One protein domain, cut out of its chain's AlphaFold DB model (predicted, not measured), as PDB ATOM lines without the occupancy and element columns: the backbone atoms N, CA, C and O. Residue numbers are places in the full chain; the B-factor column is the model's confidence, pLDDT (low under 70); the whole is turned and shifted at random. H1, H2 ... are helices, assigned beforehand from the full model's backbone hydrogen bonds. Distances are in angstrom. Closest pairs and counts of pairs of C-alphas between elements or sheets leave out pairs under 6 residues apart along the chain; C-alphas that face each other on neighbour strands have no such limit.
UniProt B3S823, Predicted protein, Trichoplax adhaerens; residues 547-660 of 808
ATOM      1  N   PHE A 547      26.657  97.203  47.141       89.81
ATOM      2  CA  PHE A 547      28.079  97.286  47.513       89.81
ATOM      3  C   PHE A 547      28.599  98.730  47.561       89.81
ATOM      4  O   PHE A 547      29.441  99.077  48.390       89.81
ATOM      5  N   THR A 548      28.083  99.607  46.704       89.06
ATOM      6  CA  THR A 548      28.404 101.040  46.755       89.06
ATOM      7  C   THR A 548      27.869 101.677  48.036       89.06
ATOM      8  O   THR A 548      28.536 102.532  48.622       89.06
ATOM      9  N   HIS A 549      26.701 101.247  48.515       87.81
ATOM     10  CA  HIS A 549      26.157 101.708  49.787       87.81
ATOM     11  C   HIS A 549      27.035 101.300  50.980       87.81
ATOM     12  O   HIS A 549      27.294 102.139  51.840       87.81
ATOM     13  N   VAL A 550      27.575 100.075  50.991       85.56
ATOM     14  CA  VAL A 550      28.556  99.623  52.002       85.56
ATOM     15  C   VAL A 550      29.742 100.588  52.081       85.56
ATOM     16  O   VAL A 550      30.078 101.072  53.161       85.56
ATOM     17  N   LYS A 551      30.333 100.950  50.934       84.19
ATOM     18  CA  LYS A 551      31.458 101.903  50.881       84.19
ATOM     19  C   LYS A 551      31.084 103.275  51.447       84.19
ATOM     20  O   LYS A 551      31.856 103.863  52.192       84.19
ATOM     21  N   LYS A 552      29.882 103.776  51.143       85.50
ATOM     22  CA  LYS A 552      29.398 105.047  51.708       85.50
ATOM     23  C   LYS A 552      29.240 104.986  53.231       85.50
ATOM     24  O   LYS A 552      29.514 105.980  53.897       85.50
ATOM     25  N   GLN A 553      28.803 103.852  53.780       83.25
ATOM     26  CA  GLN A 553      28.715 103.678  55.233       83.25
ATOM     27  C   GLN A 553      30.095 103.661  55.893       83.25
ATOM     28  O   GLN A 553      30.233 104.224  56.974       83.25
ATOM     29  N   ALA A 554      31.115 103.100  55.235       78.88
ATOM     30  CA  ALA A 554      32.493 103.153  55.728       78.88
ATOM     31  C   ALA A 554      32.966 104.606  55.900       78.88
ATOM     32  O   ALA A 554      33.355 104.989  56.999       78.88
ATOM     33  N   ASN A 555      32.805 105.439  54.866       80.81
ATOM     34  CA  ASN A 555      33.182 106.858  54.921       80.81
ATOM     35  C   ASN A 555      32.445 107.605  56.045       80.81
ATOM     36  O   ASN A 555      33.029 108.398  56.773       80.81
ATOM     37  N   LYS A 556      31.152 107.317  56.231       82.81
ATOM     38  CA  LYS A 556      30.355 107.928  57.300       82.81
ATOM     39  C   LYS A 556      30.835 107.520  58.698       82.81
ATOM     40  O   LYS A 556      30.748 108.312  59.632       82.81
ATOM     41  N   LEU A 557      31.290 106.280  58.870       80.31
ATOM     42  CA  LEU A 557      31.870 105.809  60.129       80.31
ATOM     43  C   LEU A 557      33.246 106.437  60.384       80.31
ATOM     44  O   LEU A 557      33.553 106.743  61.533       80.31
ATOM     45  N   GLU A 558      34.031 106.674  59.332       78.62
ATOM     46  CA  GLU A 558      35.301 107.407  59.403       78.62
ATOM     47  C   GLU A 558      35.094 108.855  59.864       78.62
ATOM     48  O   GLU A 558      35.723 109.270  60.830       78.62
ATOM     49  N   GLU A 559      34.127 109.580  59.295       80.31
ATOM     50  CA  GLU A 559      33.767 110.941  59.740       80.31
ATOM     51  C   GLU A 559      33.373 111.005  61.231       80.31
ATOM     52  O   GLU A 559      33.566 112.021  61.902       80.31
ATOM     53  N   LEU A 560      32.818 109.920  61.784       73.44
ATOM     54  CA  LEU A 560      32.450 109.837  63.201       73.44
ATOM     55  C   LEU A 560      33.650 109.619  64.133       73.44
ATOM     56  O   LEU A 560      33.514 109.889  65.329       73.44
ATOM     57  N   LEU A 561      34.799 109.157  63.627       72.44
ATOM     58  CA  LEU A 561      36.043 109.086  64.404       72.44
ATOM     59  C   LEU A 561      36.555 110.488  64.754       72.44
ATOM     60  O   LEU A 561      37.038 110.694  65.868       72.44
ATOM     61  N   ASP A 562      36.374 111.437  63.837       67.56
ATOM     62  CA  ASP A 562      36.861 112.817  63.953       67.56
ATOM     63  C   ASP A 562      35.883 113.737  64.710       67.56
ATOM     64  O   ASP A 562      36.221 114.857  65.102       67.56
ATOM     65  N   ALA A 563      34.659 113.269  64.978       64.50
ATOM     66  CA  ALA A 563      33.646 114.011  65.724       64.50
ATOM     67  C   ALA A 563      33.973 114.040  67.236       64.50
ATOM     68  O   ALA A 563      33.477 113.230  68.027       64.50
ATOM     69  N   ALA A 564      34.805 115.002  67.643       49.06
ATOM     70  CA  ALA A 564      35.439 115.077  68.963       49.06
ATOM     71  C   ALA A 564      34.492 115.029  70.190       49.06
ATOM     72  O   ALA A 564      34.904 114.502  71.225       49.06
ATOM     73  N   ASP A 565      33.218 115.436  70.091       53.91
ATOM     74  CA  ASP A 565      32.423 115.835  71.275       53.91
ATOM     75  C   ASP A 565      31.045 115.172  71.479       53.91
ATOM     76  O   ASP A 565      30.183 115.699  72.182       53.91
ATOM     77  N   LYS A 566      30.780 113.991  70.907       66.06
ATOM     78  CA  LYS A 566      29.478 113.313  71.120       66.06
ATOM     79  C   LYS A 566      29.630 111.943  71.772       66.06
ATOM     80  O   LYS A 566      29.812 110.941  71.084       66.06
ATOM     81  N   THR A 567      29.458 111.884  73.097       69.44
ATOM     82  CA  THR A 567      29.493 110.658  73.926       69.44
ATOM     83  C   THR A 567      28.665 109.517  73.327       69.44
ATOM     84  O   THR A 567      29.144 108.394  73.204       69.44
ATOM     85  N   LYS A 568      27.461 109.822  72.830       68.06
ATOM     86  CA  LYS A 568      26.562 108.843  72.203       68.06
ATOM     87  C   LYS A 568      27.055 108.305  70.850       68.06
ATOM     88  O   LYS A 568      26.836 107.143  70.527       68.06
ATOM     89  N   ALA A 569      27.736 109.133  70.053       68.12
ATOM     90  CA  ALA A 569      28.312 108.697  68.780       68.12
ATOM     91  C   ALA A 569      29.489 107.737  69.011       68.12
ATOM     92  O   ALA A 569      29.577 106.701  68.353       68.12
ATOM     93  N   LYS A 570      30.332 108.033  70.009       71.75
ATOM     94  CA  LYS A 570      31.438 107.162  70.434       71.75
ATOM     95  C   LYS A 570      30.939 105.817  70.971       71.75
ATOM     96  O   LYS A 570      31.538 104.782  70.675       71.75
ATOM     97  N   GLU A 571      29.833 105.814  71.714       76.31
ATOM     98  CA  GLU A 571      29.203 104.589  72.217       76.31
ATOM     99  C   GLU A 571      28.678 103.704  71.072       76.31
ATOM    100  O   GLU A 571      29.037 102.529  70.987       76.31
ATOM    101  N   ASN A 572      27.915 104.275  70.133       72.44
ATOM    102  CA  ASN A 572      27.384 103.553  68.969       72.44
ATOM    103  C   ASN A 572      28.493 103.019  68.046       72.44
ATOM    104  O   ASN A 572      28.403 101.899  67.534       72.44
ATOM    105  N   LEU A 573      29.564 103.792  67.857       80.19
ATOM    106  CA  LEU A 573      30.733 103.358  67.098       80.19
ATOM    107  C   LEU A 573      31.457 102.202  67.799       80.19
ATOM    108  O   LEU A 573      31.799 101.209  67.162       80.19
ATOM    109  N   THR A 574      31.640 102.288  69.119       80.88
ATOM    110  CA  THR A 574      32.253 101.216  69.923       80.88
ATOM    111  C   THR A 574      31.444  99.925  69.843       80.88
ATOM    112  O   THR A 574      32.010  98.846  69.667       80.88
ATOM    113  N   LYS A 575      30.120 100.040  69.927       78.12
ATOM    114  CA  LYS A 575      29.163  98.949  69.749       78.12
ATOM    115  C   LYS A 575      29.307  98.281  68.372       78.12
ATOM    116  O   LYS A 575      29.504  97.068  68.306       78.12
ATOM    117  N   SER A 576      29.338  99.074  67.299       79.62
ATOM    118  CA  SER A 576      29.526  98.583  65.921       79.62
ATOM    119  C   SER A 576      30.884  97.892  65.724       79.62
ATOM    120  O   SER A 576      30.962  96.807  65.158       79.62
ATOM    121  N   LEU A 577      31.962  98.469  66.265       82.31
ATOM    122  CA  LEU A 577      33.307  97.882  66.236       82.31
ATOM    123  C   LEU A 577      33.370  96.520  66.948       82.31
ATOM    124  O   LEU A 577      34.016  95.586  66.466       82.31
ATOM    125  N   ASN A 578      32.705  96.398  68.098       81.81
ATOM    126  CA  ASN A 578      32.645  95.146  68.851       81.81
ATOM    127  C   ASN A 578      31.865  94.067  68.086       81.81
ATOM    128  O   ASN A 578      32.291  92.909  68.073       81.81
ATOM    129  N   HIS A 579      30.758  94.440  67.439       79.94
ATOM    130  CA  HIS A 579      29.957  93.527  66.626       79.94
ATOM    131  C   HIS A 579      30.739  93.036  65.398       79.94
ATOM    132  O   HIS A 579      30.923  91.827  65.231       79.94
ATOM    133  N   ALA A 580      31.360  93.949  64.646       82.88
ATOM    134  CA  ALA A 580      32.254  93.622  63.536       82.88
ATOM    135  C   ALA A 580      33.402  92.682  63.953       82.88
ATOM    136  O   ALA A 580      33.752  91.749  63.228       82.88
ATOM    137  N   CYS A 581      33.961  92.857  65.158       82.44
ATOM    138  CA  CYS A 581      34.984  91.956  65.700       82.44
ATOM    139  C   CYS A 581      34.445  90.541  65.948       82.44
ATOM    140  O   CYS A 581      35.184  89.570  65.787       82.44
ATOM    141  N   CYS A 582      33.186  90.404  66.363       81.31
ATOM    142  CA  CYS A 582      32.556  89.100  66.558       81.31
ATOM    143  C   CYS A 582      32.327  88.395  65.216       81.31
ATOM    144  O   CYS A 582      32.697  87.229  65.078       81.31
ATOM    145  N   ILE A 583      31.827  89.117  64.209       81.56
ATOM    146  CA  ILE A 583      31.671  88.599  62.842       81.56
ATOM    147  C   ILE A 583      33.021  88.157  62.267       81.56
ATOM    148  O   ILE A 583      33.150  87.028  61.789       81.56
ATOM    149  N   LEU A 584      34.056  88.992  62.386       83.38
ATOM    150  CA  LEU A 584      35.397  88.669  61.904       83.38
ATOM    151  C   LEU A 584      35.945  87.379  62.532       83.38
ATOM    152  O   LEU A 584      36.548  86.565  61.834       83.38
ATOM    153  N   ARG A 585      35.728  87.166  63.835       81.38
ATOM    154  CA  ARG A 585      36.156  85.929  64.511       81.38
ATOM    155  C   ARG A 585      35.523  84.694  63.889       81.38
ATOM    156  O   ARG A 585      36.226  83.709  63.702       81.38
ATOM    157  N   ASN A 586      34.239  84.750  63.550       77.88
ATOM    158  CA  ASN A 586      33.555  83.632  62.905       77.88
ATOM    159  C   ASN A 586      34.161  83.355  61.523       77.88
ATOM    160  O   ASN A 586      34.580  82.233  61.252       77.88
ATOM    161  N   VAL A 587      34.347  84.400  60.710       78.44
ATOM    162  CA  VAL A 587      34.964  84.290  59.377       78.44
ATOM    163  C   VAL A 587      36.368  83.681  59.448       78.44
ATOM    164  O   VAL A 587      36.687  82.794  58.651       78.44
ATOM    165  N   ILE A 588      37.180  84.130  60.410       79.19
ATOM    166  CA  ILE A 588      38.529  83.622  60.685       79.19
ATOM    167  C   ILE A 588      38.496  82.157  61.129       79.19
ATOM    168  O   ILE A 588      39.238  81.344  60.581       79.19
ATOM    169  N   ASN A 589      37.631  81.803  62.082       76.88
ATOM    170  CA  ASN A 589      37.493  80.424  62.555       76.88
ATOM    171  C   ASN A 589      37.150  79.480  61.397       76.88
ATOM    172  O   ASN A 589      37.662  78.365  61.325       76.88
ATOM    173  N   ASP A 590      36.338  79.946  60.455       70.25
ATOM    174  CA  ASP A 590      35.977  79.185  59.265       70.25
ATOM    175  C   ASP A 590      37.061  79.192  58.180       70.25
ATOM    176  O   ASP A 590      37.013  78.370  57.278       70.25
ATOM    177  N   LEU A 591      38.007  80.137  58.186       71.31
ATOM    178  CA  LEU A 591      39.206  80.059  57.335       71.31
ATOM    179  C   LEU A 591      40.215  79.051  57.899       71.31
ATOM    180  O   LEU A 591      40.994  78.465  57.151       71.31
ATOM    181  N   GLN A 592      40.205  78.856  59.218       72.25
ATOM    182  CA  GLN A 592      41.074  77.911  59.916       72.25
ATOM    183  C   GLN A 592      40.520  76.480  59.898       72.25
ATOM    184  O   GLN A 592      41.289  75.521  59.847       72.25
ATOM    185  N   LYS A 593      39.194  76.310  59.917       68.00
ATOM    186  CA  LYS A 593      38.536  75.011  59.736       68.00
ATOM    187  C   LYS A 593      38.406  74.727  58.238       68.00
ATOM    188  O   LYS A 593      37.648  75.403  57.559       68.00
ATOM    189  N   ALA A 594      39.075  73.694  57.723       51.66
ATOM    190  CA  ALA A 594      38.989  73.242  56.324       51.66
ATOM    191  C   ALA A 594      37.614  72.633  55.934       51.66
ATOM    192  O   ALA A 594      37.539  71.595  55.278       51.66
ATOM    193  N   ARG A 595      36.498  73.231  56.364       46.53
ATOM    194  CA  ARG A 595      35.135  72.846  55.981       46.53
ATOM    195  C   ARG A 595      34.538  73.947  55.114       46.53
ATOM    196  O   ARG A 595      34.171  75.007  55.603       46.53
ATOM    197  N   ASN A 596      34.357  73.634  53.834       47.25
ATOM    198  CA  ASN A 596      33.731  74.474  52.804       47.25
ATOM    199  C   ASN A 596      32.246  74.820  53.055       47.25
ATOM    200  O   ASN A 596      31.569  75.300  52.148       47.25
ATOM    201  N   HIS A 597      31.687  74.537  54.231       45.88
ATOM    202  CA  HIS A 597      30.279  74.779  54.540       45.88
ATOM    203  C   HIS A 597      30.185  75.698  55.748       45.88
ATOM    204  O   HIS A 597      30.086  75.251  56.891       45.88
ATOM    205  N   PHE A 598      30.192  77.001  55.470       44.28
ATOM    206  CA  PHE A 598      29.509  77.954  56.330       44.28
ATOM    207  C   PHE A 598      28.037  77.513  56.343       44.28
ATOM    208  O   PHE A 598      27.315  77.748  55.376       44.28
ATOM    209  N   TYR A 599      27.615  76.756  57.363       42.66
ATOM    210  CA  TYR A 599      26.201  76.443  57.588       42.66
ATOM    211  C   TYR A 599      25.517  77.735  58.055       42.66
ATOM    212  O   TYR A 599      25.263  77.956  59.237       42.66
ATOM    213  N   GLU A 600      25.270  78.605  57.080       45.38
ATOM    214  CA  GLU A 600      24.691  79.952  57.168       45.38
ATOM    215  C   GLU A 600      23.276  79.919  57.776       45.38
ATOM    216  O   GLU A 600      22.845  80.871  58.412       45.38
ATOM    217  N   GLN A 601      22.585  78.775  57.692       40.94
ATOM    218  CA  GLN A 601      21.288  78.573  58.349       40.94
ATOM    219  C   GLN A 601      21.383  78.490  59.888       40.94
ATOM    220  O   GLN A 601      20.379  78.669  60.574       40.94
ATOM    221  N   ASN A 602      22.581  78.266  60.450       38.28
ATOM    222  CA  ASN A 602      22.796  78.086  61.893       38.28
ATOM    223  C   ASN A 602      23.757  79.103  62.538       38.28
ATOM    224  O   ASN A 602      23.878  79.120  63.768       38.28
ATOM    225  N   SER A 603      24.408  79.983  61.768       48.75
ATOM    226  CA  SER A 603      25.112  81.134  62.344       48.75
ATOM    227  C   SER A 603      24.086  82.107  62.914       48.75
ATOM    228  O   SER A 603      23.164  82.514  62.216       48.75
ATOM    229  N   HIS A 604      24.221  82.466  64.191       52.81
ATOM    230  CA  HIS A 604      23.207  83.236  64.914       52.81
ATOM    231  C   HIS A 604      22.945  84.653  64.352       52.81
ATOM    232  O   HIS A 604      21.998  85.277  64.800       52.81
ATOM    233  N   HIS A 605      23.748  85.175  63.412       65.56
ATOM    234  CA  HIS A 605      23.681  86.582  62.995       65.56
ATOM    235  C   HIS A 605      24.091  86.770  61.524       65.56
ATOM    236  O   HIS A 605      25.087  86.191  61.083       65.56
ATOM    237  N   TYR A 606      23.341  87.590  60.781       80.25
ATOM    238  CA  TYR A 606      23.673  88.025  59.416       80.25
ATOM    239  C   TYR A 606      24.703  89.164  59.460       80.25
ATOM    240  O   TYR A 606      24.678  89.982  60.379       80.25
ATOM    241  N   ILE A 607      25.571  89.283  58.451       85.50
ATOM    242  CA  ILE A 607      26.546  90.385  58.381       85.50
ATOM    243  C   ILE A 607      25.817  91.689  58.042       85.50
ATOM    244  O   ILE A 607      25.279  91.818  56.939       85.50
ATOM    245  N   LEU A 608      25.835  92.664  58.957       86.50
ATOM    246  CA  LEU A 608      25.273  93.991  58.704       86.50
ATOM    247  C   LEU A 608      26.169  94.785  57.746       86.50
ATOM    248  O   LEU A 608      27.391  94.613  57.703       86.50
ATOM    249  N   ILE A 609      25.572  95.735  57.022       86.56
ATOM    250  CA  ILE A 609      26.299  96.647  56.123       86.56
ATOM    251  C   ILE A 609      27.393  97.411  56.879       86.56
ATOM    252  O   ILE A 609      28.488  97.593  56.349       86.56
ATOM    253  N   SER A 610      27.123  97.828  58.121       83.75
ATOM    254  CA  SER A 610      28.104  98.498  58.979       83.75
ATOM    255  C   SER A 610      29.283  97.597  59.331       83.75
ATOM    256  O   SER A 610      30.415  98.060  59.310       83.75
ATOM    257  N   ASP A 611      29.049  96.317  59.620       86.25
ATOM    258  CA  ASP A 611      30.131  95.394  59.971       86.25
ATOM    259  C   ASP A 611      31.026  95.142  58.773       86.25
ATOM    260  O   ASP A 611      32.246  95.204  58.885       86.25
ATOM    261  N   MET A 612      30.414  94.911  57.612       89.00
ATOM    262  CA  MET A 612      31.148  94.770  56.367       89.00
ATOM    263  C   MET A 612      31.985  96.021  56.096       89.00
ATOM    264  O   MET A 612      33.185  95.905  55.872       89.00
ATOM    265  N   ALA A 613      31.369  97.203  56.183       87.12
ATOM    266  CA  ALA A 613      32.042  98.478  55.980       87.12
ATOM    267  C   ALA A 613      33.262  98.649  56.899       87.12
ATOM    268  O   ALA A 613      34.288  99.132  56.435       87.12
ATOM    269  N   ILE A 614      33.166  98.222  58.164       88.12
ATOM    270  CA  ILE A 614      34.265  98.246  59.141       88.12
ATOM    271  C   ILE A 614      35.350  97.224  58.794       88.12
ATOM    272  O   ILE A 614      36.534  97.545  58.836       88.12
ATOM    273  N   ILE A 615      34.975  95.982  58.478       87.69
ATOM    274  CA  ILE A 615      35.950  94.908  58.257       87.69
ATOM    275  C   ILE A 615      36.734  95.134  56.959       87.69
ATOM    276  O   ILE A 615      37.926  94.839  56.908       87.69
ATOM    277  N   THR A 616      36.090  95.680  55.926       87.12
ATOM    278  CA  THR A 616      36.718  95.978  54.630       87.12
ATOM    279  C   THR A 616      37.225  97.423  54.531       87.12
ATOM    280  O   THR A 616      37.532  97.884  53.430       87.12
ATOM    281  N   SER A 617      37.259  98.181  55.633       85.75
ATOM    282  CA  SER A 617      37.665  99.590  55.603       85.75
ATOM    283  C   SER A 617      39.163  99.756  55.334       85.75
ATOM    284  O   SER A 617      39.979  98.853  55.552       85.75
ATOM    285  N   LYS A 618      39.546 100.967  54.924       85.12
ATOM    286  CA  LYS A 618      40.947 101.406  54.900       85.12
ATOM    287  C   LYS A 618      41.270 102.185  56.181       85.12
ATOM    288  O   LYS A 618      40.461 102.232  57.111       85.12
ATOM    289  N   ASP A 619      42.488 102.708  56.283       82.88
ATOM    290  CA  ASP A 619      42.836 103.639  57.358       82.88
ATOM    291  C   ASP A 619      42.082 104.967  57.175       82.88
ATOM    292  O   ASP A 619      41.933 105.401  56.031       82.88
ATOM    293  N   PRO A 620      41.613 105.614  58.263       82.25
ATOM    294  CA  PRO A 620      41.926 105.347  59.677       82.25
ATOM    295  C   PRO A 620      41.014 104.323  60.384       82.25
ATOM    296  O   PRO A 620      41.363 103.833  61.464       82.25
ATOM    297  N   MET A 621      39.867 103.947  59.806       85.88
ATOM    298  CA  MET A 621      38.908 103.050  60.470       85.88
ATOM    299  C   MET A 621      39.467 101.643  60.695       85.88
ATOM    300  O   MET A 621      39.233 101.040  61.747       85.88
ATOM    301  N   ARG A 622      40.302 101.156  59.769       87.00
ATOM    302  CA  ARG A 622      41.005  99.872  59.903       87.00
ATOM    303  C   ARG A 622      41.883  99.859  61.149       87.00
ATOM    304  O   ARG A 622      41.844  98.901  61.922       87.00
ATOM    305  N   SER A 623      42.644 100.927  61.378       87.00
ATOM    306  CA  SER A 623      43.469 101.080  62.576       87.00
ATOM    307  C   SER A 623      42.628 101.050  63.857       87.00
ATOM    308  O   SER A 623      42.951 100.296  64.779       87.00
ATOM    309  N   LYS A 624      41.486 101.749  63.888       86.38
ATOM    310  CA  LYS A 624      40.576 101.716  65.046       86.38
ATOM    311  C   LYS A 624      39.959 100.338  65.282       86.38
ATOM    312  O   LYS A 624      39.814  99.902  66.424       86.38
ATOM    313  N   PHE A 625      39.626  99.627  64.213       87.69
ATOM    314  CA  PHE A 625      39.107  98.269  64.290       87.69
ATOM    315  C   PHE A 625      40.143  97.283  64.839       87.69
ATOM    316  O   PHE A 625      39.828  96.481  65.722       87.69
ATOM    317  N   ARG A 626      41.408  97.405  64.415       87.00
ATOM    318  CA  ARG A 626      42.524  96.586  64.920       87.00
ATOM    319  C   ARG A 626      42.704  96.717  66.431       87.00
ATOM    320  O   ARG A 626      42.987  95.711  67.081       87.00
ATOM    321  N   GLU A 627      42.491  97.894  67.022       87.50
ATOM    322  CA  GLU A 627      42.601  98.092  68.479       87.50
ATOM    323  C   GLU A 627      41.698  97.143  69.287       87.50
ATOM    324  O   GLU A 627      42.081  96.712  70.375       87.50
ATOM    325  N   LYS A 628      40.536  96.756  68.746       85.44
ATOM    326  CA  LYS A 628      39.581  95.845  69.404       85.44
ATOM    327  C   LYS A 628      39.950  94.362  69.293       85.44
ATOM    328  O   LYS A 628      39.378  93.525  69.994       85.44
ATOM    329  N   MET A 629      40.907  94.019  68.436       85.88
ATOM    330  CA  MET A 629      41.332  92.640  68.201       85.88
ATOM    331  C   MET A 629      42.437  92.208  69.171       85.88
ATOM    332  O   MET A 629      43.284  93.014  69.565       85.88
ATOM    333  N   LYS A 630      42.495  90.909  69.490       86.12
ATOM    334  CA  LYS A 630      43.644  90.303  70.196       86.12
ATOM    335  C   LYS A 630      44.863  90.209  69.263       86.12
ATOM    336  O   LYS A 630      44.697  90.113  68.051       86.12
ATOM    337  N   LYS A 631      46.087  90.152  69.811       84.88
ATOM    338  CA  LYS A 631      47.350  90.111  69.033       84.88
ATOM    339  C   LYS A 631      47.340  89.064  67.905       84.88
ATOM    340  O   LYS A 631      47.618  89.412  66.766       84.88
ATOM    341  N   GLY A 632      46.947  87.821  68.198       78.94
ATOM    342  CA  GLY A 632      46.869  86.755  67.188       78.94
ATOM    343  C   GLY A 632      45.798  86.978  66.110       78.94
ATOM    344  O   GLY A 632      45.996  86.596  64.965       78.94
ATOM    345  N   GLN A 633      44.693  87.656  66.446       80.44
ATOM    346  CA  GLN A 633      43.646  88.010  65.478       80.44
ATOM    347  C   GLN A 633      44.111  89.115  64.528       80.44
ATOM    348  O   GLN A 633      43.813  89.044  63.343       80.44
ATOM    349  N   ARG A 634      44.868  90.102  65.032       87.19
ATOM    350  CA  ARG A 634      45.442  91.179  64.205       87.19
ATOM    351  C   ARG A 634      46.397  90.627  63.154       87.19
ATOM    352  O   ARG A 634      46.262  90.976  61.993       87.19
ATOM    353  N   ILE A 635      47.314  89.750  63.572       85.12
ATOM    354  CA  ILE A 635      48.299  89.120  62.680       85.12
ATOM    355  C   ILE A 635      47.580  88.392  61.545       85.12
ATOM    356  O   ILE A 635      47.810  88.690  60.380       85.12
ATOM    357  N   LEU A 636      46.624  87.525  61.886       81.94
ATOM    358  CA  LEU A 636      45.893  86.750  60.889       81.94
ATOM    359  C   LEU A 636      45.006  87.619  59.985       81.94
ATOM    360  O   LEU A 636      44.886  87.339  58.794       81.94
ATOM    361  N   PHE A 637      44.390  88.671  60.533       85.88
ATOM    362  CA  PHE A 637      43.617  89.636  59.753       85.88
ATOM    363  C   PHE A 637      44.492  90.383  58.743       85.88
ATOM    364  O   PHE A 637      44.086  90.553  57.597       85.88
ATOM    365  N   ASP A 638      45.695  90.797  59.142       86.50
ATOM    366  CA  ASP A 638      46.622  91.506  58.263       86.50
ATOM    367  C   ASP A 638      47.215  90.569  57.194       86.50
ATOM    368  O   ASP A 638      47.227  90.929  56.016       86.50
ATOM    369  N   GLU A 639      47.610  89.346  57.567       88.44
ATOM    370  CA  GLU A 639      48.143  88.324  56.651       88.44
ATOM    371  C   GLU A 639      47.110  87.859  55.615       88.44
ATOM    372  O   GLU A 639      47.443  87.668  54.446       88.44
ATOM    373  N   ARG A 640      45.844  87.703  56.023       87.00
ATOM    374  CA  ARG A 640      44.757  87.171  55.180       87.00
ATOM    375  C   ARG A 640      43.717  88.213  54.787       87.00
ATOM    376  O   ARG A 640      42.591  87.863  54.444       87.00
ATOM    377  N   SER A 641      44.080  89.494  54.802       86.00
ATOM    378  CA  SER A 641      43.144  90.604  54.573       86.00
ATOM    379  C   SER A 641      42.346  90.454  53.270       86.00
ATOM    380  O   SER A 641      41.142  90.694  53.281       86.00
ATOM    381  N   ARG A 642      42.988  90.007  52.179       87.31
ATOM    382  CA  ARG A 642      42.322  89.761  50.885       87.31
ATOM    383  C   ARG A 642      41.354  88.575  50.932       87.31
ATOM    384  O   ARG A 642      40.210  88.719  50.526       87.31
ATOM    385  N   GLU A 643      41.772  87.438  51.491       86.88
ATOM    386  CA  GLU A 643      40.905  86.254  51.641       86.88
ATOM    387  C   GLU A 643      39.677  86.548  52.516       86.88
ATOM    388  O   GLU A 643      38.574  86.072  52.243       86.88
ATOM    389  N   ILE A 644      39.858  87.343  53.574       85.31
ATOM    390  CA  ILE A 644      38.783  87.772  54.474       85.31
ATOM    391  C   ILE A 644      37.806  88.691  53.738       85.31
ATOM    392  O   ILE A 644      36.596  88.487  53.837       85.31
ATOM    393  N   GLU A 645      38.315  89.667  52.983       87.62
ATOM    394  CA  GLU A 645      37.494  90.558  52.160       87.62
ATOM    395  C   GLU A 645      36.690  89.770  51.117       87.62
ATOM    396  O   GLU A 645      35.473  89.941  51.023       87.62
ATOM    397  N   ASP A 646      37.324  88.849  50.391       86.94
ATOM    398  CA  ASP A 646      36.658  87.995  49.404       86.94
ATOM    399  C   ASP A 646      35.569  87.131  50.043       86.94
ATOM    400  O   ASP A 646      34.454  87.022  49.522       86.94
ATOM    401  N   LYS A 647      35.848  86.550  51.211       85.44
ATOM    402  CA  LYS A 647      34.881  85.722  51.934       85.44
ATOM    403  C   LYS A 647      33.686  86.534  52.429       85.44
ATOM    404  O   LYS A 647      32.553  86.088  52.264       85.44
ATOM    405  N   ILE A 648      33.909  87.731  52.966       86.31
ATOM    406  CA  ILE A 648      32.830  88.633  53.394       86.31
ATOM    407  C   ILE A 648      32.013  89.117  52.197       86.31
ATOM    408  O   ILE A 648      30.785  89.118  52.262       86.31
ATOM    409  N   ASN A 649      32.663  89.459  51.082       88.44
ATOM    410  CA  ASN A 649      31.982  89.810  49.838       88.44
ATOM    411  C   ASN A 649      31.086  88.667  49.340       88.44
ATOM    412  O   ASN A 649      29.967  88.918  48.892       88.44
ATOM    413  N   ASN A 650      31.550  87.420  49.439       87.62
ATOM    414  CA  ASN A 650      30.770  86.243  49.059       87.62
ATOM    415  C   ASN A 650      29.577  86.002  49.995       87.62
ATOM    416  O   ASN A 650      28.488  85.707  49.505       87.62
ATOM    417  N   ILE A 651      29.749  86.170  51.312       86.19
ATOM    418  CA  ILE A 651      28.642  86.102  52.283       86.19
ATOM    419  C   ILE A 651      27.610  87.191  51.969       86.19
ATOM    420  O   ILE A 651      26.425  86.901  51.817       86.19
ATOM    421  N   MET A 652      28.055  88.434  51.767       88.50
ATOM    422  CA  MET A 652      27.168  89.546  51.418       88.50
ATOM    423  C   MET A 652      26.411  89.278  50.112       88.50
ATOM    424  O   MET A 652      25.210  89.515  50.038       88.50
ATOM    425  N   LEU A 653      27.077  88.730  49.092       91.56
ATOM    426  CA  LEU A 653      26.434  88.382  47.825       91.56
ATOM    427  C   LEU A 653      25.343  87.315  48.001       91.56
ATOM    428  O   LEU A 653      24.267  87.439  47.421       91.56
ATOM    429  N   ARG A 654      25.578  86.298  48.838       89.94
ATOM    430  CA  ARG A 654      24.555  85.300  49.184       89.94
ATOM    431  C   ARG A 654      23.381  85.921  49.928       89.94
ATOM    432  O   ARG A 654      22.242  85.637  49.576       89.94
ATOM    433  N   GLN A 655      23.652  86.804  50.891       91.62
ATOM    434  CA  GLN A 655      22.619  87.554  51.608       91.62
ATOM    435  C   GLN A 655      21.780  88.414  50.646       91.62
ATOM    436  O   GLN A 655      20.561  88.438  50.769       91.62
ATOM    437  N   ILE A 656      22.402  89.067  49.655       93.31
ATOM    438  CA  ILE A 656      21.693  89.821  48.604       93.31
ATOM    439  C   ILE A 656      20.781  88.896  47.793       93.31
ATOM    440  O   ILE A 656      19.636  89.247  47.516       93.31
ATOM    441  N   TYR A 657      21.256  87.710  47.418       94.00
ATOM    442  CA  TYR A 657      20.442  86.755  46.670       94.00
ATOM    443  C   TYR A 657      19.297  86.173  47.491       94.00
ATOM    444  O   TYR A 657      18.200  86.038  46.959       94.00
ATOM    445  N   GLN A 658      19.516  85.893  48.774       92.75
ATOM    446  CA  GLN A 658      18.435  85.514  49.678       92.75
ATOM    447  C   GLN A 658      17.410  86.649  49.808       92.75
ATOM    448  O   GLN A 658      16.210  86.407  49.737       92.75
ATOM    449  N   PHE A 659      17.866  87.898  49.917       94.44
ATOM    450  CA  PHE A 659      16.974  89.051  49.898       94.44
ATOM    451  C   PHE A 659      16.169  89.133  48.595       94.44
ATOM    452  O   PHE A 659      14.968  89.347  48.660       94.44
ATOM    453  N   PHE A 660      16.766  88.907  47.420       94.50
ATOM    454  CA  PHE A 660      16.017  88.878  46.154       94.50
ATOM    455  C   PHE A 660      14.983  87.746  46.088       94.50
ATOM    456  O   PHE A 660      13.952  87.916  45.444       94.50
TER     457      PHE A 660
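Overview. This is residues 547 to 660 of the 808 residues of the protein "Predicted protein" of Trichoplax adhaerens (UniProt B3S823). The first helix, H1, and the long H2 meet near their ends as a V, with the short H3 packed between them in the core. H4 packs on H1 and H3, H6 makes a corner with H2 towards the other end of H2, and H5 is near H2, H4 and H6. The printed part has 114 residues with six named helices, H1 to H6 in order, and no named strand: all helix, mostly crossed. It is compact, with a radius of gyration of the C-alphas of 14.2 A, spanning 45 by 37 by 23 A.

Arrangement. H1, residues 547 to 561, touches H2, residues 567 to 592, with residues 557 to 561 alone; the closest C-alphas, of Leu 560 and Ala 569, are 7.0 A apart, at a steep tilt of 49 degrees, opposite ways. H3, residues 609 to 615, touches H1, with the C-alphas of Ala 554 and Ala 613 closest at 4.7 A. H3 also touches H2, with the C-alphas of Ala 580 and Asp 611 closest at 4.5 A. H4, residues 621 to 627, touches H1, with the C-alphas of Glu 558 and Met 621 closest at 5.8 A. H5, residues 631 to 639, is close to H4 but not clearly touching; their closest C-alphas, of Arg 626 and Arg 634, are 6.2 A apart. H6, residues 641 to 660, touches H2 about perpendicular, at 80 degrees, with the C-alphas of Val 587 and Ile 644 closest at 7.1 A. In H1 to H6 every O i to N i+4 pair is within hydrogen-bond range.

Along the chain. H1 begins at C-alpha 547 (28.079, 97.286, 47.513) and is 22.1 A long. H2 measures 37.5 A and H6 28.5 A, ending at C-alpha 660 (16.017, 88.878, 46.154).

Size, cuts and confidence. The two C-alphas farthest apart, of Asp 565 and Arg 595, are 45.7 A apart. The printed part has no cut, and the link from H2 to H3 is long, with 16 residues. Residues 562 to 569 and 593 to 605 have pLDDT under 70.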